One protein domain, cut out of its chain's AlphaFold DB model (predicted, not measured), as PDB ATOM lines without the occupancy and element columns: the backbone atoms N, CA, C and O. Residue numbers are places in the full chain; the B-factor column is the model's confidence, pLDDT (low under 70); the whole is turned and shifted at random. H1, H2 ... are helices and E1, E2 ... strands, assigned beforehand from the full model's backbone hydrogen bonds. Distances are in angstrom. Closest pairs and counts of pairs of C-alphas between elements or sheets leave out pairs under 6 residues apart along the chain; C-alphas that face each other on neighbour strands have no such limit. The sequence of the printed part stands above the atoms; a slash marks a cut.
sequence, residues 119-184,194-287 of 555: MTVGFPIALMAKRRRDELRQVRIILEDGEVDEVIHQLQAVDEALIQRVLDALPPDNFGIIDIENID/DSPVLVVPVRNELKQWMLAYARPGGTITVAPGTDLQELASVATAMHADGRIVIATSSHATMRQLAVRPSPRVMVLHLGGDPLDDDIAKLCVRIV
ATOM      1  N   MET A 119     -10.788 -54.463 -47.839       43.28
ATOM      2  CA  MET A 119     -10.076 -53.518 -46.961       43.28
ATOM      3  C   MET A 119     -10.848 -52.207 -46.726       43.28
ATOM      4  O   MET A 119     -10.644 -51.552 -45.710       43.28
ATOM      5  N   THR A 120     -11.774 -51.840 -47.617       48.06
ATOM      6  CA  THR A 120     -12.482 -50.549 -47.565       48.06
ATOM      7  C   THR A 120     -13.725 -50.549 -46.669       48.06
ATOM      8  O   THR A 120     -14.124 -49.488 -46.191       48.06
ATOM      9  N   VAL A 121     -14.327 -51.715 -46.396       49.06
ATOM     10  CA  VAL A 121     -15.555 -51.826 -45.577       49.06
ATOM     11  C   VAL A 121     -15.266 -52.325 -44.156       49.06
ATOM     12  O   VAL A 121     -15.897 -51.862 -43.213       49.06
ATOM     13  N   GLY A 122     -14.284 -53.216 -43.966       58.16
ATOM     14  CA  GLY A 122     -13.977 -53.797 -42.648       58.16
ATOM     15  C   GLY A 122     -13.162 -52.891 -41.716       58.16
ATOM     16  O   GLY A 122     -13.247 -53.019 -40.498       58.16
ATOM     17  N   PHE A 123     -12.392 -51.950 -42.267       66.75
ATOM     18  CA  PHE A 123     -11.478 -51.115 -41.486       66.75
ATOM     19  C   PHE A 123     -12.191 -50.091 -40.571       66.75
ATOM     20  O   PHE A 123     -11.890 -50.066 -39.374       66.75
ATOM     21  N   PRO A 124     -13.175 -49.296 -41.049       65.81
ATOM     22  CA  PRO A 124     -13.964 -48.431 -40.168       65.81
ATOM     23  C   PRO A 124     -14.694 -49.221 -39.074       65.81
ATOM     24  O   PRO A 124     -14.762 -48.770 -37.934       65.81
ATOM     25  N   ILE A 125     -15.164 -50.430 -39.399       67.31
ATOM     26  CA  ILE A 125     -15.823 -51.340 -38.452       67.31
ATOM     27  C   ILE A 125     -14.838 -51.787 -37.360       67.31
ATOM     28  O   ILE A 125     -15.186 -51.765 -36.183       67.31
ATOM     29  N   ALA A 126     -13.589 -52.107 -37.714       69.25
ATOM     30  CA  ALA A 126     -12.547 -52.470 -36.751       69.25
ATOM     31  C   ALA A 126     -12.149 -51.299 -35.823       69.25
ATOM     32  O   ALA A 126     -11.905 -51.514 -34.633       69.25
ATOM     33  N   LEU A 127     -12.117 -50.059 -36.331       74.25
ATOM     34  CA  LEU A 127     -11.880 -48.861 -35.509       74.25
ATOM     35  C   LEU A 127     -13.048 -48.571 -34.560       74.25
ATOM     36  O   LEU A 127     -12.821 -48.343 -33.371       74.25
ATOM     37  N   MET A 128     -14.285 -48.644 -35.060       70.06
ATOM     38  CA  MET A 128     -15.497 -48.497 -34.244       70.06
ATOM     39  C   MET A 128     -15.550 -49.554 -33.135       70.06
ATOM     40  O   MET A 128     -15.775 -49.224 -31.970       70.06
ATOM     41  N   ALA A 129     -15.245 -50.809 -33.468       68.81
ATOM     42  CA  ALA A 129     -15.185 -51.904 -32.510       68.81
ATOM     43  C   ALA A 129     -14.090 -51.712 -31.443       68.81
ATOM     44  O   ALA A 129     -14.323 -51.964 -30.258       68.81
ATOM     45  N   LYS A 130     -12.903 -51.215 -31.831       75.50
ATOM     46  CA  LYS A 130     -11.836 -50.858 -30.881       75.50
ATOM     47  C   LYS A 130     -12.281 -49.742 -29.938       75.50
ATOM     48  O   LYS A 130     -12.128 -49.878 -28.728       75.50
ATOM     49  N   ARG A 131     -12.862 -48.666 -30.471       74.12
ATOM     50  CA  ARG A 131     -13.364 -47.550 -29.663       74.12
ATOM     51  C   ARG A 131     -14.392 -48.025 -28.637       74.12
ATOM     52  O   ARG A 131     -14.262 -47.711 -27.457       74.12
ATOM     53  N   ARG A 132     -15.365 -48.835 -29.062       70.44
ATOM     54  CA  ARG A 132     -16.401 -49.377 -28.173       70.44
ATOM     55  C   ARG A 132     -15.810 -50.268 -27.078       70.44
ATOM     56  O   ARG A 132     -16.213 -50.174 -25.922       70.44
ATOM     57  N   ARG A 133     -14.796 -51.080 -27.405       70.69
ATOM     58  CA  ARG A 133     -14.020 -51.868 -26.428       70.69
ATOM     59  C   ARG A 133     -13.342 -50.985 -25.377       70.69
ATOM     60  O   ARG A 133     -13.327 -51.351 -24.202       70.69
ATOM     61  N   ASP A 134     -12.784 -49.851 -25.788       68.81
ATOM     62  CA  ASP A 134     -12.102 -48.913 -24.892       68.81
ATOM     63  C   ASP A 134     -13.095 -48.126 -24.016       68.81
ATOM     64  O   ASP A 134     -12.834 -47.937 -22.828       68.81
ATOM     65  N   GLU A 135     -14.269 -47.765 -24.545       68.88
ATOM     66  CA  GLU A 135     -15.386 -47.184 -23.778       68.88
ATOM     67  C   GLU A 135     -15.900 -48.163 -22.702       68.88
ATOM     68  O   GLU A 135     -16.024 -47.798 -21.530       68.88
ATOM     69  N   LEU A 136     -16.109 -49.437 -23.056       65.81
ATOM     70  CA  LEU A 136     -16.565 -50.481 -22.125       65.81
ATOM     71  C   LEU A 136     -15.541 -50.803 -21.025       65.81
ATOM     72  O   LEU A 136     -15.914 -51.151 -19.909       65.81
ATOM     73  N   ARG A 137     -14.238 -50.659 -21.295       64.50
ATOM     74  CA  ARG A 137     -13.198 -50.778 -20.253       64.50
ATOM     75  C   ARG A 137     -13.262 -49.654 -19.219       64.50
ATOM     76  O   ARG A 137     -12.801 -49.844 -18.094       64.50
ATOM     77  N   GLN A 138     -13.786 -48.490 -19.598       59.34
ATOM     78  CA  GLN A 138     -13.853 -47.301 -18.744       59.34
ATOM     79  C   GLN A 138     -15.125 -47.271 -17.890       59.34
ATOM     80  O   GLN A 138     -15.109 -46.739 -16.779       59.34
ATOM     81  N   VAL A 139     -16.208 -47.873 -18.376       55.22
ATOM     82  CA  VAL A 139     -17.518 -47.893 -17.726       55.22
ATOM     83  C   VAL A 139     -17.724 -49.249 -17.031       55.22
ATOM     84  O   VAL A 139     -18.013 -50.250 -17.674       55.22
ATOM     85  N   ARG A 140     -17.580 -49.321 -15.697       51.59
ATOM     86  CA  ARG A 140     -17.993 -50.507 -14.911       51.59
ATOM     87  C   ARG A 140     -19.527 -50.588 -14.880       51.59
ATOM     88  O   ARG A 140     -20.117 -50.130 -13.905       51.59
ATOM     89  N   ILE A 141     -20.182 -51.117 -15.916       51.28
ATOM     90  CA  ILE A 141     -21.650 -51.265 -15.937       51.28
ATOM     91  C   ILE A 141     -22.081 -52.642 -16.469       51.28
ATOM     92  O   ILE A 141     -21.442 -53.229 -17.339       51.28
ATOM     93  N   ILE A 142     -23.159 -53.139 -15.854       51.25
ATOM     94  CA  ILE A 142     -23.940 -54.342 -16.158       51.25
ATOM     95  C   ILE A 142     -24.740 -54.064 -17.441       51.25
ATOM     96  O   ILE A 142     -25.562 -53.155 -17.442       51.25
ATOM     97  N   LEU A 143     -24.465 -54.797 -18.522       51.09
ATOM     98  CA  LEU A 143     -25.176 -54.682 -19.804       51.09
ATOM     99  C   LEU A 143     -26.459 -55.534 -19.784       51.09
ATOM    100  O   LEU A 143     -26.466 -56.596 -19.160       51.09
ATOM    101  N   GLU A 144     -27.518 -55.090 -20.465       53.53
ATOM    102  CA  GLU A 144     -28.728 -55.893 -20.719       53.53
ATOM    103  C   GLU A 144     -28.486 -56.894 -21.868       53.53
ATOM    104  O   GLU A 144     -27.742 -56.595 -22.802       53.53
ATOM    105  N   ASP A 145     -29.121 -58.074 -21.826       46.97
ATOM    106  CA  ASP A 145     -28.798 -59.228 -22.693       46.97
ATOM    107  C   ASP A 145     -28.813 -58.924 -24.210       46.97
ATOM    108  O   ASP A 145     -28.037 -59.512 -24.960       46.97
ATOM    109  N   GLY A 146     -29.628 -57.969 -24.679       47.62
ATOM    110  CA  GLY A 146     -29.660 -57.557 -26.092       47.62
ATOM    111  C   GLY A 146     -28.475 -56.682 -26.531       47.62
ATOM    112  O   GLY A 146     -28.023 -56.783 -27.670       47.62
ATOM    113  N   GLU A 147     -27.927 -55.860 -25.631       54.53
ATOM    114  CA  GLU A 147     -26.730 -55.048 -25.900       54.53
ATOM    115  C   GLU A 147     -25.452 -55.898 -25.829       54.53
ATOM    116  O   GLU A 147     -24.443 -55.579 -26.464       54.53
ATOM    117  N   VAL A 148     -25.493 -57.006 -25.081       54.00
ATOM    118  CA  VAL A 148     -24.378 -57.951 -24.939       54.00
ATOM    119  C   VAL A 148     -24.055 -58.631 -26.271       54.00
ATOM    120  O   VAL A 148     -22.883 -58.683 -26.644       54.00
ATOM    121  N   ASP A 149     -25.056 -59.090 -27.024       48.91
ATOM    122  CA  ASP A 149     -24.839 -59.793 -28.297       48.91
ATOM    123  C   ASP A 149     -24.285 -58.874 -29.402       48.91
ATOM    124  O   ASP A 149     -23.377 -59.265 -30.146       48.91
ATOM    125  N   GLU A 150     -24.747 -57.620 -29.475       56.81
ATOM    126  CA  GLU A 150     -24.210 -56.620 -30.408       56.81
ATOM    127  C   GLU A 150     -22.758 -56.243 -30.057       56.81
ATOM    128  O   GLU A 150     -21.891 -56.170 -30.936       56.81
ATOM    129  N   VAL A 151     -22.456 -56.090 -28.764       55.59
ATOM    130  CA  VAL A 151     -21.095 -55.849 -28.263       55.59
ATOM    131  C   VAL A 151     -20.180 -57.042 -28.539       55.59
ATOM    132  O   VAL A 151     -19.034 -56.842 -28.944       55.59
ATOM    133  N   ILE A 152     -20.654 -58.278 -28.371       51.62
ATOM    134  CA  ILE A 152     -19.884 -59.490 -28.684       51.62
ATOM    135  C   ILE A 152     -19.571 -59.549 -30.183       51.62
ATOM    136  O   ILE A 152     -18.417 -59.793 -30.541       51.62
ATOM    137  N   HIS A 153     -20.545 -59.271 -31.053       56.75
ATOM    138  CA  HIS A 153     -20.338 -59.251 -32.502       56.75
ATOM    139  C   HIS A 153     -19.331 -58.164 -32.928       56.75
ATOM    140  O   HIS A 153     -18.442 -58.416 -33.742       56.75
ATOM    141  N   GLN A 154     -19.404 -56.967 -32.336       55.53
ATOM    142  CA  GLN A 154     -18.438 -55.892 -32.590       55.53
ATOM    143  C   GLN A 154     -17.041 -56.232 -32.040       55.53
ATOM    144  O   GLN A 154     -16.050 -56.049 -32.741       55.53
ATOM    145  N   LEU A 155     -16.928 -56.805 -30.836       55.38
ATOM    146  CA  LEU A 155     -15.648 -57.240 -30.261       55.38
ATOM    147  C   LEU A 155     -14.988 -58.375 -31.059       55.38
ATOM    148  O   LEU A 155     -13.761 -58.412 -31.146       55.38
ATOM    149  N   GLN A 156     -15.777 -59.269 -31.661       55.31
ATOM    150  CA  GLN A 156     -15.293 -60.316 -32.570       55.31
ATOM    151  C   GLN A 156     -14.775 -59.755 -33.905       55.31
ATOM    152  O   GLN A 156     -13.927 -60.384 -34.536       55.31
ATOM    153  N   ALA A 157     -15.227 -58.565 -34.313       57.94
ATOM    154  CA  ALA A 157     -14.759 -57.864 -35.510       57.94
ATOM    155  C   ALA A 157     -13.459 -57.055 -35.296       57.94
ATOM    156  O   ALA A 157     -12.933 -56.479 -36.252       57.94
ATOM    157  N   VAL A 158     -12.914 -57.001 -34.070       61.09
ATOM    158  CA  VAL A 158     -11.622 -56.349 -33.788       61.09
ATOM    159  C   VAL A 158     -10.478 -57.206 -34.336       61.09
ATOM    160  O   VAL A 158      -9.972 -58.104 -33.665       61.09
ATOM    161  N   ASP A 159     -10.023 -56.898 -35.548       66.00
ATOM    162  CA  ASP A 159      -8.801 -57.481 -36.103       66.00
ATOM    163  C   ASP A 159      -7.561 -56.765 -35.528       66.00
ATOM    164  O   ASP A 159      -7.093 -55.739 -36.035       66.00
ATOM    165  N   GLU A 160      -7.023 -57.304 -34.427       63.94
ATOM    166  CA  GLU A 160      -5.821 -56.782 -33.759       63.94
ATOM    167  C   GLU A 160      -4.596 -56.746 -34.695       63.94
ATOM    168  O   GLU A 160      -3.744 -55.862 -34.564       63.94
ATOM    169  N   ALA A 161      -4.522 -57.642 -35.688       62.66
ATOM    170  CA  ALA A 161      -3.425 -57.673 -36.655       62.66
ATOM    171  C   ALA A 161      -3.530 -56.547 -37.695       62.66
ATOM    172  O   ALA A 161      -2.509 -56.097 -38.221       62.66
ATOM    173  N   LEU A 162      -4.742 -56.089 -38.004       66.31
ATOM    174  CA  LEU A 162      -4.992 -54.942 -38.876       66.31
ATOM    175  C   LEU A 162      -4.718 -53.614 -38.146       66.31
ATOM    176  O   LEU A 162      -4.088 -52.726 -38.718       66.31
ATOM    177  N   ILE A 163      -5.074 -53.509 -36.861       68.94
ATOM    178  CA  ILE A 163      -4.744 -52.338 -36.024       68.94
ATOM    179  C   ILE A 163      -3.224 -52.167 -35.891       68.94
ATOM    180  O   ILE A 163      -2.712 -51.052 -36.011       68.94
ATOM    181  N   GLN A 164      -2.494 -53.266 -35.673       68.25
ATOM    182  CA  GLN A 164      -1.039 -53.218 -35.553       68.25
ATOM    183  C   GLN A 164      -0.358 -52.857 -36.880       68.25
ATOM    184  O   GLN A 164       0.571 -52.055 -36.887       68.25
ATOM    185  N   ARG A 165      -0.866 -53.370 -38.009       68.50
ATOM    186  CA  ARG A 165      -0.369 -53.006 -39.346       68.50
ATOM    187  C   ARG A 165      -0.509 -51.516 -39.639       68.50
ATOM    188  O   ARG A 165       0.404 -50.931 -40.210       68.50
ATOM    189  N   VAL A 166      -1.609 -50.896 -39.218       68.56
ATOM    190  CA  VAL A 166      -1.769 -49.444 -39.353       68.56
ATOM    191  C   VAL A 166      -0.767 -48.700 -38.483       68.56
ATOM    192  O   VAL A 166      -0.096 -47.813 -38.993       68.56
ATOM    193  N   LEU A 167      -0.599 -49.083 -37.215       69.19
ATOM    194  CA  LEU A 167       0.409 -48.476 -36.336       69.19
ATOM    195  C   LEU A 167       1.827 -48.547 -36.918       69.19
ATOM    196  O   LEU A 167       2.571 -47.573 -36.815       69.19
ATOM    197  N   ASP A 168       2.179 -49.673 -37.536       68.12
ATOM    198  CA  ASP A 168       3.494 -49.885 -38.143       68.12
ATOM    199  C   ASP A 168       3.679 -49.080 -39.447       68.12
ATOM    200  O   ASP A 168       4.808 -48.733 -39.793       68.12
ATOM    201  N   ALA A 169       2.582 -48.752 -40.139       66.12
ATOM    202  CA  ALA A 169       2.565 -47.966 -41.374       66.12
ATOM    203  C   ALA A 169       2.476 -46.444 -41.159       66.12
ATOM    204  O   ALA A 169       2.651 -45.681 -42.111       66.12
ATOM    205  N   LEU A 170       2.191 -45.983 -39.937       69.25
ATOM    206  CA  LEU A 170       2.089 -44.556 -39.641       69.25
ATOM    207  C   LEU A 170       3.469 -43.872 -39.730       69.25
ATOM    208  O   LEU A 170       4.400 -44.283 -39.026       69.25
ATOM    209  N   PRO A 171       3.603 -42.784 -40.512       67.12
ATOM    210  CA  PRO A 171       4.818 -41.982 -40.550       67.12
ATOM    211  C   PRO A 171       5.186 -41.389 -39.172       67.12
ATOM    212  O   PRO A 171       4.341 -41.275 -38.271       67.12
ATOM    213  N   PRO A 172       6.457 -40.983 -38.985       64.44
ATOM    214  CA  PRO A 172       6.905 -40.332 -37.754       64.44
ATOM    215  C   PRO A 172       6.371 -38.899 -37.591       64.44
ATOM    216  O   PRO A 172       6.536 -38.328 -36.515       64.44
ATOM    217  N   ASP A 173       5.737 -38.328 -38.618       70.06
ATOM    218  CA  ASP A 173       5.208 -36.965 -38.593       70.06
ATOM    219  C   ASP A 173       4.110 -36.778 -37.529       70.06
ATOM    220  O   ASP A 173       3.456 -37.722 -37.063       70.06
ATOM    221  N   ASN A 174       3.904 -35.522 -37.125       68.56
ATOM    222  CA  ASN A 174       2.930 -35.172 -36.088       68.56
ATOM    223  C   ASN A 174       1.479 -35.282 -36.571       68.56
ATOM    224  O   ASN A 174       0.583 -35.419 -35.745       68.56
ATOM    225  N   PHE A 175       1.229 -35.209 -37.877       78.94
ATOM    226  CA  PHE A 175      -0.089 -35.393 -38.476       78.94
ATOM    227  C   PHE A 175       0.041 -35.667 -39.974       78.94
ATOM    228  O   PHE A 175       1.033 -35.292 -40.597       78.94
ATOM    229  N   GLY A 176      -0.976 -36.282 -40.561       75.94
ATOM    230  CA  GLY A 176      -1.025 -36.524 -41.997       75.94
ATOM    231  C   GLY A 176      -2.267 -37.298 -42.408       75.94
ATOM    232  O   GLY A 176      -3.103 -37.653 -41.577       75.94
ATOM    233  N   ILE A 177      -2.386 -37.553 -43.709       76.81
ATOM    234  CA  ILE A 177      -3.463 -38.352 -44.295       76.81
ATOM    235  C   ILE A 177      -2.819 -39.488 -45.085       76.81
ATOM    236  O   ILE A 177      -1.903 -39.251 -45.869       76.81
ATOM    237  N   ILE A 178      -3.282 -40.712 -44.855       74.50
ATOM    238  CA  ILE A 178      -2.806 -41.924 -45.519       74.50
ATOM    239  C   ILE A 178      -3.953 -42.509 -46.329       74.50
ATOM    240  O   ILE A 178      -5.086 -42.606 -45.846       74.50
ATOM    241  N   ASP A 179      -3.646 -42.911 -47.557       67.88
ATOM    242  CA  ASP A 179      -4.561 -43.697 -48.367       67.88
ATOM    243  C   ASP A 179      -4.528 -45.160 -47.906       67.88
ATOM    244  O   ASP A 179      -3.467 -45.787 -47.846       67.88
ATOM    245  N   ILE A 180      -5.696 -45.692 -47.552       63.44
ATOM    246  CA  ILE A 180      -5.847 -47.054 -47.029       63.44
ATOM    247  C   ILE A 180      -5.489 -48.084 -48.115       63.44
ATOM    248  O   ILE A 180      -5.041 -49.182 -47.787       63.44
ATOM    249  N   GLU A 181      -5.626 -47.730 -49.399       57.97
ATOM    250  CA  GLU A 181      -5.333 -48.619 -50.530       57.97
ATOM    251  C   GLU A 181      -3.824 -48.799 -50.798       57.97
ATOM    252  O   GLU A 181      -3.444 -49.755 -51.472       57.97
ATOM    253  N   ASN A 182      -2.960 -47.941 -50.237       54.97
ATOM    254  CA  ASN A 182      -1.535 -47.844 -50.588       54.97
ATOM    255  C   ASN A 182      -0.579 -48.087 -49.398       54.97
ATOM    256  O   ASN A 182       0.545 -47.583 -49.370       54.97
ATOM    257  N   ILE A 183      -1.027 -48.831 -48.380       57.66
ATOM    258  CA  ILE A 183      -0.200 -49.178 -47.214       57.66
ATOM    259  C   ILE A 183       0.851 -50.232 -47.620       57.66
ATOM    260  O   ILE A 183       0.648 -51.435 -47.453       57.66
ATOM    261  N   ASP A 184       1.991 -49.778 -48.148       50.06
ATOM    262  CA  ASP A 184       3.158 -50.619 -48.433       50.06
ATOM    263  C   ASP A 184       3.935 -50.932 -47.141       50.06
ATOM    264  O   ASP A 184       4.478 -50.053 -46.471       50.06
ATOM    265  N   ASP A 194       4.383 -46.228 -26.991       53.59
ATOM    266  CA  ASP A 194       4.169 -45.234 -25.936       53.59
ATOM    267  C   ASP A 194       3.719 -43.848 -26.438       53.59
ATOM    268  O   ASP A 194       3.361 -43.002 -25.621       53.59
ATOM    269  N   SER A 195       3.722 -43.583 -27.752       63.75
ATOM    270  CA  SER A 195       3.260 -42.296 -28.294       63.75
ATOM    271  C   SER A 195       1.772 -42.378 -28.665       63.75
ATOM    272  O   SER A 195       1.424 -43.152 -29.562       63.75
ATOM    273  N   PRO A 196       0.876 -41.621 -28.003       74.06
ATOM    274  CA  PRO A 196      -0.545 -41.663 -28.316       74.06
ATOM    275  C   PRO A 196      -0.793 -41.060 -29.704       74.06
ATOM    276  O   PRO A 196      -0.425 -39.917 -29.970       74.06
ATOM    277  N   VAL A 197      -1.425 -41.836 -30.586       83.06
ATOM    278  CA  VAL A 197      -1.842 -41.379 -31.918       83.06
ATOM    279  C   VAL A 197      -3.355 -41.425 -32.020       83.06
ATOM    280  O   VAL A 197      -3.966 -42.446 -31.699       83.06
ATOM    281  N   LEU A 198      -3.945 -40.329 -32.482       83.44
ATOM    282  CA  LEU A 198      -5.339 -40.246 -32.877       83.44
ATOM    283  C   LEU A 198      -5.451 -40.631 -34.341       83.44
ATOM    284  O   LEU A 198      -4.680 -40.154 -35.171       83.44
ATOM    285  N   VAL A 199      -6.436 -41.458 -34.649       83.75
ATOM    286  CA  VAL A 199      -6.753 -41.873 -36.005       83.75
ATOM    287  C   VAL A 199      -8.225 -41.596 -36.264       83.75
ATOM    288  O   VAL A 199      -9.084 -41.934 -35.449       83.75
ATOM    289  N   VAL A 200      -8.511 -40.960 -37.393       83.25
ATOM    290  CA  VAL A 200      -9.849 -40.539 -37.793       83.25
ATOM    291  C   VAL A 200     -10.089 -40.992 -39.235       83.25
ATOM    292  O   VAL A 200      -9.322 -40.610 -40.123       83.25
ATOM    293  N   PRO A 201     -11.128 -41.798 -39.503       78.88
ATOM    294  CA  PRO A 201     -11.522 -42.098 -40.870       78.88
ATOM    295  C   PRO A 201     -12.160 -40.848 -41.493       78.88
ATOM    296  O   PRO A 201     -13.137 -40.312 -40.975       78.88
ATOM    297  N   VAL A 202     -11.607 -40.378 -42.609       78.12
ATOM    298  CA  VAL A 202     -12.087 -39.195 -43.342       78.12
ATOM    299  C   VAL A 202     -12.395 -39.608 -44.776       78.12
ATOM    300  O   VAL A 202     -11.769 -40.520 -45.306       78.12
ATOM    301  N   ARG A 203     -13.362 -38.965 -45.432       71.12
ATOM    302  CA  ARG A 203     -13.621 -39.198 -46.860       71.12
ATOM    303  C   ARG A 203     -12.946 -38.132 -47.713       71.12
ATOM    304  O   ARG A 203     -13.010 -36.951 -47.386       71.12
ATOM    305  N   ASN A 204     -12.323 -38.552 -48.808       69.62
ATOM    306  CA  ASN A 204     -11.794 -37.634 -49.816       69.62
ATOM    307  C   ASN A 204     -12.929 -37.021 -50.661       69.62
ATOM    308  O   ASN A 204     -14.066 -37.493 -50.625       69.62
ATOM    309  N   GLU A 205     -12.606 -36.035 -51.499       67.88
ATOM    310  CA  GLU A 205     -13.493 -35.419 -52.500       67.88
ATOM    311  C   GLU A 205     -14.119 -36.466 -53.447       67.88
ATOM    312  O   GLU A 205     -15.264 -36.331 -53.872       67.88
ATOM    313  N   LEU A 206     -13.412 -37.578 -53.691       65.94
ATOM    314  CA  LEU A 206     -13.885 -38.732 -54.470       65.94
ATOM    315  C   LEU A 206     -14.720 -39.744 -53.655       65.94
ATOM    316  O   LEU A 206     -14.995 -40.845 -54.127       65.94
ATOM    317  N   LYS A 207     -15.121 -39.406 -52.421       64.62
ATOM    318  CA  LYS A 207     -15.838 -40.266 -51.452       64.62
ATOM    319  C   LYS A 207     -15.111 -41.555 -51.037       64.62
ATOM    320  O   LYS A 207     -15.718 -42.390 -50.364       64.62
ATOM    321  N   GLN A 208     -13.836 -41.706 -51.383       69.12
ATOM    322  CA  GLN A 208     -12.981 -42.797 -50.909       69.12
ATOM    323  C   GLN A 208     -12.596 -42.587 -49.441       69.12
ATOM    324  O   GLN A 208     -12.419 -41.449 -48.998       69.12
ATOM    325  N   TRP A 209     -12.483 -43.681 -48.685       70.12
ATOM    326  CA  TRP A 209     -12.051 -43.647 -47.290       70.12
ATOM    327  C   TRP A 209     -10.538 -43.444 -47.198       70.12
ATOM    328  O   TRP A 209      -9.767 -44.230 -47.734       70.12
ATOM    329  N   MET A 210     -10.133 -42.410 -46.470       74.50
ATOM    330  CA  MET A 210      -8.756 -42.104 -46.103       74.50
ATOM    331  C   MET A 210      -8.600 -42.138 -44.586       74.50
ATOM    332  O   MET A 210      -9.571 -42.032 -43.828       74.50
ATOM    333  N   LEU A 211      -7.354 -42.235 -44.140       76.62
ATOM    334  CA  LEU A 211      -7.007 -42.229 -42.735       76.62
ATOM    335  C   LEU A 211      -6.269 -40.946 -42.366       76.62
ATOM    336  O   LEU A 211      -5.097 -40.791 -42.697       76.62
ATOM    337  N   ALA A 212      -6.930 -40.038 -41.654       82.56
ATOM    338  CA  ALA A 212      -6.234 -38.931 -41.017       82.56
ATOM    339  C   ALA A 212      -5.643 -39.406 -39.688       82.56
ATOM    340  O   ALA A 212      -6.319 -40.069 -38.899       82.56
ATOM    341  N   TYR A 213      -4.391 -39.059 -39.423       85.69
ATOM    342  CA  TYR A 213      -3.748 -39.329 -38.145       85.69
ATOM    343  C   TYR A 213      -3.148 -38.053 -37.567       85.69
ATOM    344  O   TYR A 213      -2.727 -37.159 -38.302       85.69
ATOM    345  N   ALA A 214      -3.105 -37.972 -36.239       84.44
ATOM    346  CA  ALA A 214      -2.435 -36.892 -35.533       84.44
ATOM    347  C   ALA A 214      -1.942 -37.330 -34.151       84.44
ATOM    348  O   ALA A 214      -2.600 -38.073 -33.423       84.44
ATOM    349  N   ARG A 215      -0.768 -36.836 -33.784       86.62
ATOM    350  CA  ARG A 215      -0.160 -36.904 -32.452       86.62
ATOM    351  C   ARG A 215      -0.439 -35.586 -31.717       86.62
ATOM    352  O   ARG A 215      -0.815 -34.617 -32.375       86.62
ATOM    353  N   PRO A 216      -0.262 -35.502 -30.386       84.25
ATOM    354  CA  PRO A 216      -0.311 -34.217 -29.680       84.25
ATOM    355  C   PRO A 216       0.579 -33.168 -30.374       84.25
ATOM    356  O   PRO A 216       1.709 -33.481 -30.744       84.25
ATOM    357  N   GLY A 217       0.050 -31.967 -30.621       81.69
ATOM    358  CA  GLY A 217       0.677 -30.940 -31.467       81.69
ATOM    359  C   GLY A 217       0.282 -30.987 -32.945       81.69
ATOM    360  O   GLY A 217       0.586 -30.059 -33.692       81.69
ATOM    361  N   GLY A 218      -0.395 -32.046 -33.389       83.62
ATOM    362  CA  GLY A 218      -0.868 -32.218 -34.758       83.62
ATOM    363  C   GLY A 218      -2.224 -31.558 -35.020       83.62
ATOM    364  O   GLY A 218      -3.088 -31.493 -34.141       83.62
ATOM    365  N   THR A 219      -2.426 -31.097 -36.258       84.81
ATOM    366  CA  THR A 219      -3.698 -30.519 -36.717       84.81
ATOM    367  C   THR A 219      -4.243 -31.311 -37.903       84.81
ATOM    368  O   THR A 219      -3.573 -31.444 -38.922       84.81
ATOM    369  N   ILE A 220      -5.469 -31.814 -37.783       84.31
ATOM    370  CA  ILE A 220      -6.216 -32.462 -38.862       84.31
ATOM    371  C   ILE A 220      -7.114 -31.413 -39.513       84.31
ATOM    372  O   ILE A 220      -7.950 -30.798 -38.849       84.31
ATOM    373  N   THR A 221      -6.958 -31.212 -40.818       82.62
ATOM    374  CA  THR A 221      -7.811 -30.316 -41.603       82.62
ATOM    375  C   THR A 221      -8.881 -31.111 -42.346       82.62
ATOM    376  O   THR A 221      -8.593 -32.136 -42.960       82.62
ATOM    377  N   VAL A 222     -10.133 -30.658 -42.269       80.00
ATOM    378  CA  VAL A 222     -11.300 -31.374 -42.822       80.00
ATOM    379  C   VAL A 222     -12.088 -30.498 -43.784       80.00
ATOM    380  O   VAL A 222     -12.023 -29.276 -43.699       80.00
ATOM    381  N   ALA A 223     -12.821 -31.099 -44.719       75.44
ATOM    382  CA  ALA A 223     -13.548 -30.357 -45.747       75.44
ATOM    383  C   ALA A 223     -14.637 -29.429 -45.154       75.44
ATOM    384  O   ALA A 223     -15.242 -29.771 -44.127       75.44
ATOM    385  N   PRO A 224     -14.923 -28.277 -45.794       70.62
ATOM    386  CA  PRO A 224     -16.016 -27.397 -45.390       70.62
ATOM    387  C   PRO A 224     -17.364 -28.132 -45.429       70.62
ATOM    388  O   PRO A 224     -17.672 -28.822 -46.397       70.62
ATOM    389  N   GLY A 225     -18.155 -28.003 -44.359       65.81
ATOM    390  CA  GLY A 225     -19.438 -28.703 -44.191       65.81
ATOM    391  C   GLY A 225     -19.364 -30.044 -43.447       65.81
ATOM    392  O   GLY A 225     -20.401 -30.661 -43.232       65.81
ATOM    393  N   THR A 226     -18.173 -30.486 -43.028       76.00
ATOM    394  CA  THR A 226     -18.018 -31.664 -42.155       76.00
ATOM    395  C   THR A 226     -18.455 -31.325 -40.730       76.00
ATOM    396  O   THR A 226     -17.940 -30.363 -40.152       76.00
ATOM    397  N   ASP A 227     -19.350 -32.119 -40.136       78.69
ATOM    398  CA  ASP A 227     -19.674 -31.993 -38.714       78.69
ATOM    399  C   ASP A 227     -18.490 -32.480 -37.861       78.69
ATOM    400  O   ASP A 227     -18.104 -33.652 -37.874       78.69
ATOM    401  N   LEU A 228     -17.885 -31.550 -37.119       80.56
ATOM    402  CA  LEU A 228     -16.750 -31.829 -36.247       80.56
ATOM    403  C   LEU A 228     -17.126 -32.740 -35.072       80.56
ATOM    404  O   LEU A 228     -16.266 -33.489 -34.604       80.56
ATOM    405  N   GLN A 229     -18.373 -32.695 -34.590       79.31
ATOM    406  CA  GLN A 229     -18.821 -33.580 -33.514       79.31
ATOM    407  C   GLN A 229     -19.017 -35.007 -34.013       79.31
ATOM    408  O   GLN A 229     -18.535 -35.945 -33.376       79.31
ATOM    409  N   GLU A 230     -19.647 -35.172 -35.177       77.62
ATOM    410  CA  GLU A 230     -19.763 -36.472 -35.838       77.62
ATOM    411  C   GLU A 230     -18.372 -37.061 -36.115       77.62
ATOM    412  O   GLU A 230     -18.102 -38.220 -35.801       77.62
ATOM    413  N   LEU A 231     -17.427 -36.246 -36.583       79.12
ATOM    414  CA  LEU A 231     -16.067 -36.706 -36.836       79.12
ATOM    415  C   LEU A 231     -15.311 -37.088 -35.549       79.12
ATOM    416  O   LEU A 231     -14.600 -38.096 -35.501       79.12
ATOM    417  N   ALA A 232     -15.492 -36.325 -34.472       81.25
ATOM    418  CA  ALA A 232     -14.958 -36.674 -33.159       81.25
ATOM    419  C   ALA A 232     -15.584 -37.965 -32.600       81.25
ATOM    420  O   ALA A 232     -14.932 -38.698 -31.849       81.25
ATOM    421  N   SER A 233     -16.822 -38.288 -32.992       75.38
ATOM    422  CA  SER A 233     -17.522 -39.524 -32.620       75.38
ATOM    423  C   SER A 233     -16.989 -40.785 -33.319       75.38
ATOM    424  O   SER A 233     -17.213 -41.891 -32.832       75.38
ATOM    425  N   VAL A 234     -16.201 -40.632 -34.388       76.12
ATOM    426  CA  VAL A 234     -15.509 -41.742 -35.075       76.12
ATOM    427  C   VAL A 234     -13.992 -41.744 -34.855       76.12
ATOM    428  O   VAL A 234     -13.295 -42.674 -35.266       76.12
ATOM    429  N   ALA A 235     -13.460 -40.733 -34.165       83.06
ATOM    430  CA  ALA A 235     -12.052 -40.665 -33.797       83.06
ATOM    431  C   ALA A 235     -11.678 -41.792 -32.819       83.06
ATOM    432  O   ALA A 235     -12.408 -42.071 -31.865       83.06
ATOM    433  N   THR A 236     -10.534 -42.434 -33.050       83.00
ATOM    434  CA  THR A 236     -10.064 -43.577 -32.258       83.00
ATOM    435  C   THR A 236      -8.601 -43.389 -31.868       83.00
ATOM    436  O   THR A 236      -7.751 -43.110 -32.713       83.00
ATOM    437  N   ALA A 237      -8.281 -43.554 -30.584       83.81
ATOM    438  CA  ALA A 237      -6.912 -43.455 -30.098       83.81
ATOM    439  C   ALA A 237      -6.230 -44.824 -30.194       83.81
ATOM    440  O   ALA A 237      -6.763 -45.841 -29.758       83.81
ATOM    441  N   MET A 238      -5.038 -44.877 -30.784       76.88
ATOM    442  CA  MET A 238      -4.393 -46.148 -31.126       76.88
ATOM    443  C   MET A 238      -3.571 -46.787 -29.998       76.88
ATOM    444  O   MET A 238      -3.042 -47.878 -30.192       76.88
ATOM    445  N   HIS A 239      -3.522 -46.188 -28.806       74.56
ATOM    446  CA  HIS A 239      -2.793 -46.708 -27.643       74.56
ATOM    447  C   HIS A 239      -3.677 -47.590 -26.734       74.56
ATOM    448  O   HIS A 239      -4.897 -47.579 -26.846       74.56
ATOM    449  N   ALA A 240      -3.064 -48.361 -25.825       59.84
ATOM    450  CA  ALA A 240      -3.729 -49.436 -25.067       59.84
ATOM    451  C   ALA A 240      -4.869 -48.999 -24.118       59.84
ATOM    452  O   ALA A 240      -5.720 -49.827 -23.789       59.84
ATOM    453  N   ASP A 241      -4.867 -47.731 -23.692       64.88
ATOM    454  CA  ASP A 241      -5.849 -47.149 -22.765       64.88
ATOM    455  C   ASP A 241      -6.966 -46.360 -23.492       64.88
ATOM    456  O   ASP A 241      -7.963 -45.993 -22.867       64.88
ATOM    457  N   GLY A 242      -6.806 -46.105 -24.802       67.06
ATOM    458  CA  GLY A 242      -7.836 -45.646 -25.745       67.06
ATOM    459  C   GLY A 242      -8.597 -44.351 -25.431       67.06
ATOM    460  O   GLY A 242      -9.574 -44.045 -26.110       67.06
ATOM    461  N   ARG A 243      -8.216 -43.580 -24.403       78.69
ATOM    462  CA  ARG A 243      -9.080 -42.513 -23.874       78.69
ATOM    463  C   ARG A 243      -8.937 -41.208 -24.653       78.69
ATOM    464  O   ARG A 243      -7.854 -40.623 -24.705       78.69
ATOM    465  N   ILE A 244     -10.062 -40.724 -25.177       83.06
ATOM    466  CA  ILE A 244     -10.191 -39.424 -25.840       83.06
ATOM    467  C   ILE A 244     -11.137 -38.547 -25.021       83.06
ATOM    468  O   ILE A 244     -12.170 -39.008 -24.542       83.06
ATOM    469  N   VAL A 245     -10.784 -37.274 -24.869       86.38
ATOM    470  CA  VAL A 245     -11.628 -36.250 -24.257       86.38
ATOM    471  C   VAL A 245     -11.786 -35.101 -25.241       86.38
ATOM    472  O   VAL A 245     -10.799 -34.595 -25.769       86.38
ATOM    473  N   ILE A 246     -13.026 -34.699 -25.495       87.88
ATOM    474  CA  ILE A 246     -13.362 -33.695 -26.507       87.88
ATOM    475  C   ILE A 246     -13.536 -32.329 -25.835       87.88
ATOM    476  O   ILE A 246     -14.162 -32.219 -24.779       87.88
ATOM    477  N   ALA A 247     -12.998 -31.286 -26.460       87.44
ATOM    478  CA  ALA A 247     -13.172 -29.896 -26.068       87.44
ATOM    479  C   ALA A 247     -13.507 -29.041 -27.297       87.44
ATOM    480  O   ALA A 247     -12.899 -29.196 -28.349       87.44
ATOM    481  N   THR A 248     -14.461 -28.123 -27.161       84.69
ATOM    482  CA  THR A 248     -14.952 -27.258 -28.254       84.69
ATOM    483  C   THR A 248     -14.537 -25.795 -28.108       84.69
ATOM    484  O   THR A 248     -14.914 -24.967 -28.923       84.69
ATOM    485  N   SER A 249     -13.797 -25.453 -27.049       84.62
ATOM    486  CA  SER A 249     -13.310 -24.095 -26.789       84.62
ATOM    487  C   SER A 249     -11.932 -24.120 -26.138       84.62
ATOM    488  O   SER A 249     -11.529 -25.130 -25.546       84.62
ATOM    489  N   SER A 250     -11.205 -23.003 -26.204       83.81
ATOM    490  CA  SER A 250      -9.885 -22.868 -25.568       83.81
ATOM    491  C   SER A 250      -9.941 -23.129 -24.052       83.81
ATOM    492  O   SER A 250      -9.204 -23.969 -23.530       83.81
ATOM    493  N   HIS A 251     -10.916 -22.543 -23.345       83.94
ATOM    494  CA  HIS A 251     -11.113 -22.779 -21.908       83.94
ATOM    495  C   HIS A 251     -11.460 -24.234 -21.570       83.94
ATOM    496  O   HIS A 251     -10.933 -24.786 -20.600       83.94
ATOM    497  N   ALA A 252     -12.314 -24.881 -22.369       85.25
ATOM    498  CA  ALA A 252     -12.613 -26.298 -22.185       85.25
ATOM    499  C   ALA A 252     -11.359 -27.157 -22.410       85.25
ATOM    500  O   ALA A 252     -11.117 -28.096 -21.659       85.25
ATOM    501  N   THR A 253     -10.526 -26.795 -23.387       88.00
ATOM    502  CA  THR A 253      -9.278 -27.504 -23.709       88.00
ATOM    503  C   THR A 253      -8.286 -27.414 -22.554       88.00
ATOM    504  O   THR A 253      -7.786 -28.444 -22.105       88.00
ATOM    505  N   MET A 254      -8.084 -26.218 -21.994       87.31
ATOM    506  CA  MET A 254      -7.257 -26.018 -20.797       87.31
ATOM    507  C   MET A 254      -7.762 -26.836 -19.611       87.31
ATOM    508  O   MET A 254      -6.987 -27.538 -18.964       87.31
ATOM    509  N   ARG A 255      -9.073 -26.804 -19.349       86.62
ATOM    510  CA  ARG A 255      -9.674 -27.563 -18.247       86.62
ATOM    511  C   ARG A 255      -9.452 -29.066 -18.409       86.62
ATOM    512  O   ARG A 255      -9.083 -29.729 -17.444       86.62
ATOM    513  N   GLN A 256      -9.649 -29.606 -19.611       87.19
ATOM    514  CA  GLN A 256      -9.454 -31.036 -19.864       87.19
ATOM    515  C   GLN A 256      -7.979 -31.442 -19.799       87.19
ATOM    516  O   GLN A 256      -7.670 -32.524 -19.308       87.19
ATOM    517  N   LEU A 257      -7.061 -30.567 -20.221       86.31
ATOM    518  CA  LEU A 257      -5.622 -30.791 -20.072       86.31
ATOM    519  C   LEU A 257      -5.168 -30.746 -18.608       86.31
ATOM    520  O   LEU A 257      -4.315 -31.544 -18.230       86.31
ATOM    521  N   ALA A 258      -5.746 -29.869 -17.785       84.88
ATOM    522  CA  ALA A 258      -5.419 -29.751 -16.364       84.88
ATOM    523  C   ALA A 258      -5.964 -30.919 -15.525       84.88
ATOM    524  O   ALA A 258      -5.316 -31.366 -14.585       84.88
ATOM    525  N   VAL A 259      -7.148 -31.437 -15.872       83.31
ATOM    526  CA  VAL A 259      -7.817 -32.528 -15.135       83.31
ATOM    527  C   VAL A 259      -7.408 -33.916 -15.658       83.31
ATOM    528  O   VAL A 259      -7.823 -34.942 -15.114       83.31
ATOM    529  N   ARG A 260      -6.576 -33.995 -16.709       80.25
ATOM    530  CA  ARG A 260      -6.199 -35.288 -17.291       80.25
ATOM    531  C   ARG A 260      -5.390 -36.126 -16.286       80.25
ATOM    532  O   ARG A 260      -4.376 -35.664 -15.770       80.25
ATOM    533  N   PRO A 261      -5.764 -37.396 -16.060       72.56
ATOM    534  CA  PRO A 261      -5.057 -38.263 -15.118       72.56
ATOM    535  C   PRO A 261      -3.714 -38.778 -15.660       72.56
ATOM    536  O   PRO A 261      -2.911 -39.321 -14.910       72.56
ATOM    537  N   SER A 262      -3.480 -38.675 -16.972       76.00
ATOM    538  CA  SER A 262      -2.264 -39.151 -17.630       76.00
ATOM    539  C   SER A 262      -2.072 -38.452 -18.980       76.00
ATOM    540  O   SER A 262      -3.069 -38.172 -19.653       76.00
ATOM    541  N   PRO A 263      -0.820 -38.235 -19.434       70.12
ATOM    542  CA  PRO A 263      -0.521 -37.752 -20.786       70.12
ATOM    543  C   PRO A 263      -0.966 -38.716 -21.899       70.12
ATOM    544  O   PRO A 263      -0.962 -38.340 -23.066       70.12
ATOM    545  N   ARG A 264      -1.372 -39.946 -21.555       72.50
ATOM    546  CA  ARG A 264      -1.978 -40.894 -22.502       72.50
ATOM    547  C   ARG A 264      -3.416 -40.529 -22.876       72.50
ATOM    548  O   ARG A 264      -3.861 -40.896 -23.954       72.50
ATOM    549  N   VAL A 265      -4.128 -39.779 -22.028       81.69
ATOM    550  CA  VAL A 265      -5.480 -39.300 -22.346       81.69
ATOM    551  C   VAL A 265      -5.380 -38.200 -23.399       81.69
ATOM    552  O   VAL A 265      -4.860 -37.117 -23.124       81.69
ATOM    553  N   MET A 266      -5.870 -38.482 -24.605       84.50
ATOM    554  CA  MET A 266      -5.801 -37.545 -25.723       84.50
ATOM    555  C   MET A 266      -6.895 -36.492 -25.601       84.50
ATOM    556  O   MET A 266      -8.076 -36.826 -25.534       84.50
ATOM    557  N   VAL A 267      -6.505 -35.219 -25.606       88.44
ATOM    558  CA  VAL A 267      -7.453 -34.103 -25.675       88.44
ATOM    559  C   VAL A 267      -7.609 -33.691 -27.133       88.44
ATOM    560  O   VAL A 267      -6.624 -33.365 -27.796       88.44
ATOM    561  N   LEU A 268      -8.844 -33.731 -27.624       89.25
ATOM    562  CA  LEU A 268      -9.222 -33.359 -28.979       89.25
ATOM    563  C   LEU A 268      -9.923 -32.002 -28.956       89.25
ATOM    564  O   LEU A 268     -11.022 -31.888 -28.414       89.25
ATOM    565  N   HIS A 269      -9.291 -30.991 -29.540       90.19
ATOM    566  CA  HIS A 269      -9.876 -29.670 -29.716       90.19
ATOM    567  C   HIS A 269     -10.612 -29.588 -31.057       90.19
ATOM    568  O   HIS A 269     -10.005 -29.767 -32.117       90.19
ATOM    569  N   LEU A 270     -11.910 -29.307 -31.003       87.12
ATOM    570  CA  LEU A 270     -12.764 -29.104 -32.166       87.12
ATOM    571  C   LEU A 270     -12.970 -27.610 -32.384       87.12
ATOM    572  O   LEU A 270     -13.561 -26.951 -31.531       87.12
ATOM    573  N   GLY A 271     -12.531 -27.099 -33.532       77.81
ATOM    574  CA  GLY A 271     -12.753 -25.706 -33.907       77.81
ATOM    575  C   GLY A 271     -11.492 -24.990 -34.373       77.81
ATOM    576  O   GLY A 271     -10.373 -25.486 -34.254       77.81
ATOM    577  N   GLY A 272     -11.704 -23.811 -34.958       68.88
ATOM    578  CA  GLY A 272     -10.648 -22.942 -35.480       68.88
ATOM    579  C   GLY A 272     -10.153 -21.892 -34.489       68.88
ATOM    580  O   GLY A 272      -9.368 -21.037 -34.891       68.88
ATOM    581  N   ASP A 273     -10.604 -21.936 -33.231       77.38
ATOM    582  CA  ASP A 273     -10.206 -20.957 -32.225       77.38
ATOM    583  C   ASP A 273      -8.675 -20.936 -32.078       77.38
ATOM    584  O   ASP A 273      -8.021 -21.995 -32.122       77.38
ATOM    585  N   PRO A 274      -8.075 -19.744 -31.918       73.06
ATOM    586  CA  PRO A 274      -6.658 -19.640 -31.632       73.06
ATOM    587  C   PRO A 274      -6.393 -20.258 -30.256       73.06
ATOM    588  O   PRO A 274      -6.926 -19.824 -29.233       73.06
ATOM    589  N   LEU A 275      -5.581 -21.310 -30.250       79.62
ATOM    590  CA  LEU A 275      -5.001 -21.883 -29.045       79.62
ATOM    591  C   LEU A 275      -3.584 -21.343 -28.910       79.62
ATOM    592  O   LEU A 275      -2.896 -21.177 -29.915       79.62
ATOM    593  N   ASP A 276      -3.163 -21.120 -27.672       83.31
ATOM    594  CA  ASP A 276      -1.758 -20.904 -27.338       83.31
ATOM    595  C   ASP A 276      -0.910 -22.068 -27.883       83.31
ATOM    596  O   ASP A 276      -1.336 -23.227 -27.825       83.31
ATOM    597  N   ASP A 277       0.280 -21.773 -28.404       78.94
ATOM    598  CA  ASP A 277       1.191 -22.747 -29.003       78.94
ATOM    599  C   ASP A 277       1.574 -23.857 -28.016       78.94
ATOM    600  O   ASP A 277       1.732 -25.018 -28.408       78.94
ATOM    601  N   ASP A 278       1.676 -23.542 -26.725       81.56
ATOM    602  CA  ASP A 278       1.986 -24.538 -25.698       81.56
ATOM    603  C   ASP A 278       0.794 -25.445 -25.384       81.56
ATOM    604  O   ASP A 278       0.959 -26.650 -25.178       81.56
ATOM    605  N   ILE A 279      -0.425 -24.909 -25.451       83.81
ATOM    606  CA  ILE A 279      -1.654 -25.700 -25.339       83.81
ATOM    607  C   ILE A 279      -1.831 -26.565 -26.594       83.81
ATOM    608  O   ILE A 279      -2.173 -27.746 -26.487       83.81
ATOM    609  N   ALA A 280      -1.545 -26.009 -27.774       83.88
ATOM    610  CA  ALA A 280      -1.653 -26.693 -29.056       83.88
ATOM    611  C   ALA A 280      -0.713 -27.905 -29.137       83.88
ATOM    612  O   ALA A 280      -1.129 -28.956 -29.617       83.88
ATOM    613  N   LYS A 281       0.511 -27.815 -28.591       86.25
ATOM    614  CA  LYS A 281       1.464 -28.944 -28.491       86.25
ATOM    615  C   LYS A 281       0.948 -30.114 -27.645       86.25
ATOM    616  O   LYS A 281       1.418 -31.240 -27.800       86.25
ATOM    617  N   LEU A 282       0.004 -29.868 -26.737       85.25
ATOM    618  CA  LEU A 282      -0.493 -30.859 -25.781       85.25
ATOM    619  C   LEU A 282      -1.816 -31.517 -26.199       85.25
ATOM    620  O   LEU A 282      -2.232 -32.482 -25.548       85.25
ATOM    621  N   CYS A 283      -2.464 -31.036 -27.263       86.94
ATOM    622  CA  CYS A 283      -3.731 -31.557 -27.777       86.94
ATOM    623  C   CYS A 283      -3.653 -31.875 -29.281       86.94
ATOM    624  O   CYS A 283      -2.673 -31.565 -29.951       86.94
ATOM    625  N   VAL A 284      -4.673 -32.547 -29.814       88.19
ATOM    626  CA  VAL A 284      -4.870 -32.694 -31.264       88.19
ATOM    627  C   VAL A 284      -5.955 -31.721 -31.691       88.19
ATOM    628  O   VAL A 284      -6.994 -31.646 -31.036       88.19
ATOM    629  N   ARG A 285      -5.744 -30.996 -32.792       88.75
ATOM    630  CA  ARG A 285      -6.725 -30.039 -33.323       88.75
ATOM    631  C   ARG A 285      -7.428 -30.602 -34.550       88.75
ATOM    632  O   ARG A 285      -6.769 -31.168 -35.417       88.75
ATOM    633  N   ILE A 286      -8.739 -30.403 -34.650       86.44
ATOM    634  CA  ILE A 286      -9.497 -30.617 -35.887       86.44
ATOM    635  C   ILE A 286     -10.084 -29.280 -36.330       86.44
ATOM    636  O   ILE A 286     -10.890 -28.683 -35.614       86.44
ATOM    637  N   VAL A 287      -9.680 -28.825 -37.517       85.31
ATOM    638  CA  VAL A 287     -10.058 -27.520 -38.070       85.31
ATOM    639  C   VAL A 287     -10.710 -27.704 -39.437       85.31
ATOM    640  O   VAL A 287     -10.235 -28.474 -40.272       85.31
TER     641      VAL A 287
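AT A GLANCE: This is residues 119 to 184 and 194 to 287 of the 555 residues of the protein "Unannotated protein" of freshwater metagenome (UniProt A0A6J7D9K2). Look first for two small sheets, partly face to face with their strands crossed: the parallel sheet E4 E7 E6 E5 and the antiparallel sheet E1 E3 E2. H5 covers the face of the parallel sheet turned away from the other sheet, H4 reaches both sheets, and the long helix H1 runs past the antiparallel sheet, with H2 slanting back across it and residues 144 to 150 sticking out. The printed part has 160 residues, with six named helices and seven named strands that follow along the chain as H1 H2 H3 E1 E2 E3 E4 H4 E5 H5 E6 H6 E7, and its class is mixed, helices and strands. It is compact, with a radius of gyration of the C-alphas of 15.8 A and spans of 45 by 39 by 32 A.

IN THESE COORDINATES: Start with the larger sheet: E4 is residues 219 to 222, E7 284 to 287, E6 266 to 270 and E5 244 to 247; E7 ends at C-alpha 287, (-10.058, -27.520, -38.070). The smaller sheet has E1, 175 to 179, E3, 209 to 214, 16.6 A long, and E2, 198 to 203, 16.3 A. Find C-alpha 119 at (-10.076, -53.518, -46.961); from there H1 runs 29.1 A to residue 138. H2 is 145 to 156, 16.8 A, H3 160 to 169, H4 228 to 234, H5 250 to 259 and H6 277 to 280.

HOW THE PARTS SIT: The sheets form a sandwich, two sheets face to face, with strands at 56 degrees. In the larger, only just strongly twisted with C-alphas up to 4.3 A off its plane, look at N 220 and O 285, 2.8 A, N 284 and O 267, 2.9 A, and N 245 and O 266, 2.8 A. E5, H5, E6 and E6, H6, E7 are strand-helix-strand units, parallel neighbour strands with a helix between; E4, H4, E5 is a split one, with E7 and E6 between its strands; the three crossovers are right-handed. H5 is over E5, at a height over the sheet of 8.6 A; H4 is on the opposite face, over none of the strands. In the smaller sheet, N 178 and O 211 are 2.8 A apart, and the hairpin E2 and E3 has N 200 and O 212 at 2.8 A. H1 only grazes this sheet; it touches H2 at a steep tilt of 55 degrees, closest at C-alphas 129 and 154, 5.1 A. H1 and H3 only just touch, with 3 pairs of C-alphas within 8 A. H3, H4 and H5 have every O i to N i+4 pair within hydrogen-bond range, H1 13 of 16 and H2 6 of 8; H6 is too short for one.

THE WHOLE: The C-alphas of Asp 145 and Asp 277, the two farthest apart, are 47.6 A apart. Residues 185 to 193 are not printed, and C-alphas 184 and 194 are 23.2 A apart across the cut. Of the links printed whole, none is long. The mean pLDDT of the printed part is 72.4; look for values under 70 in residues 134 to 172, among others.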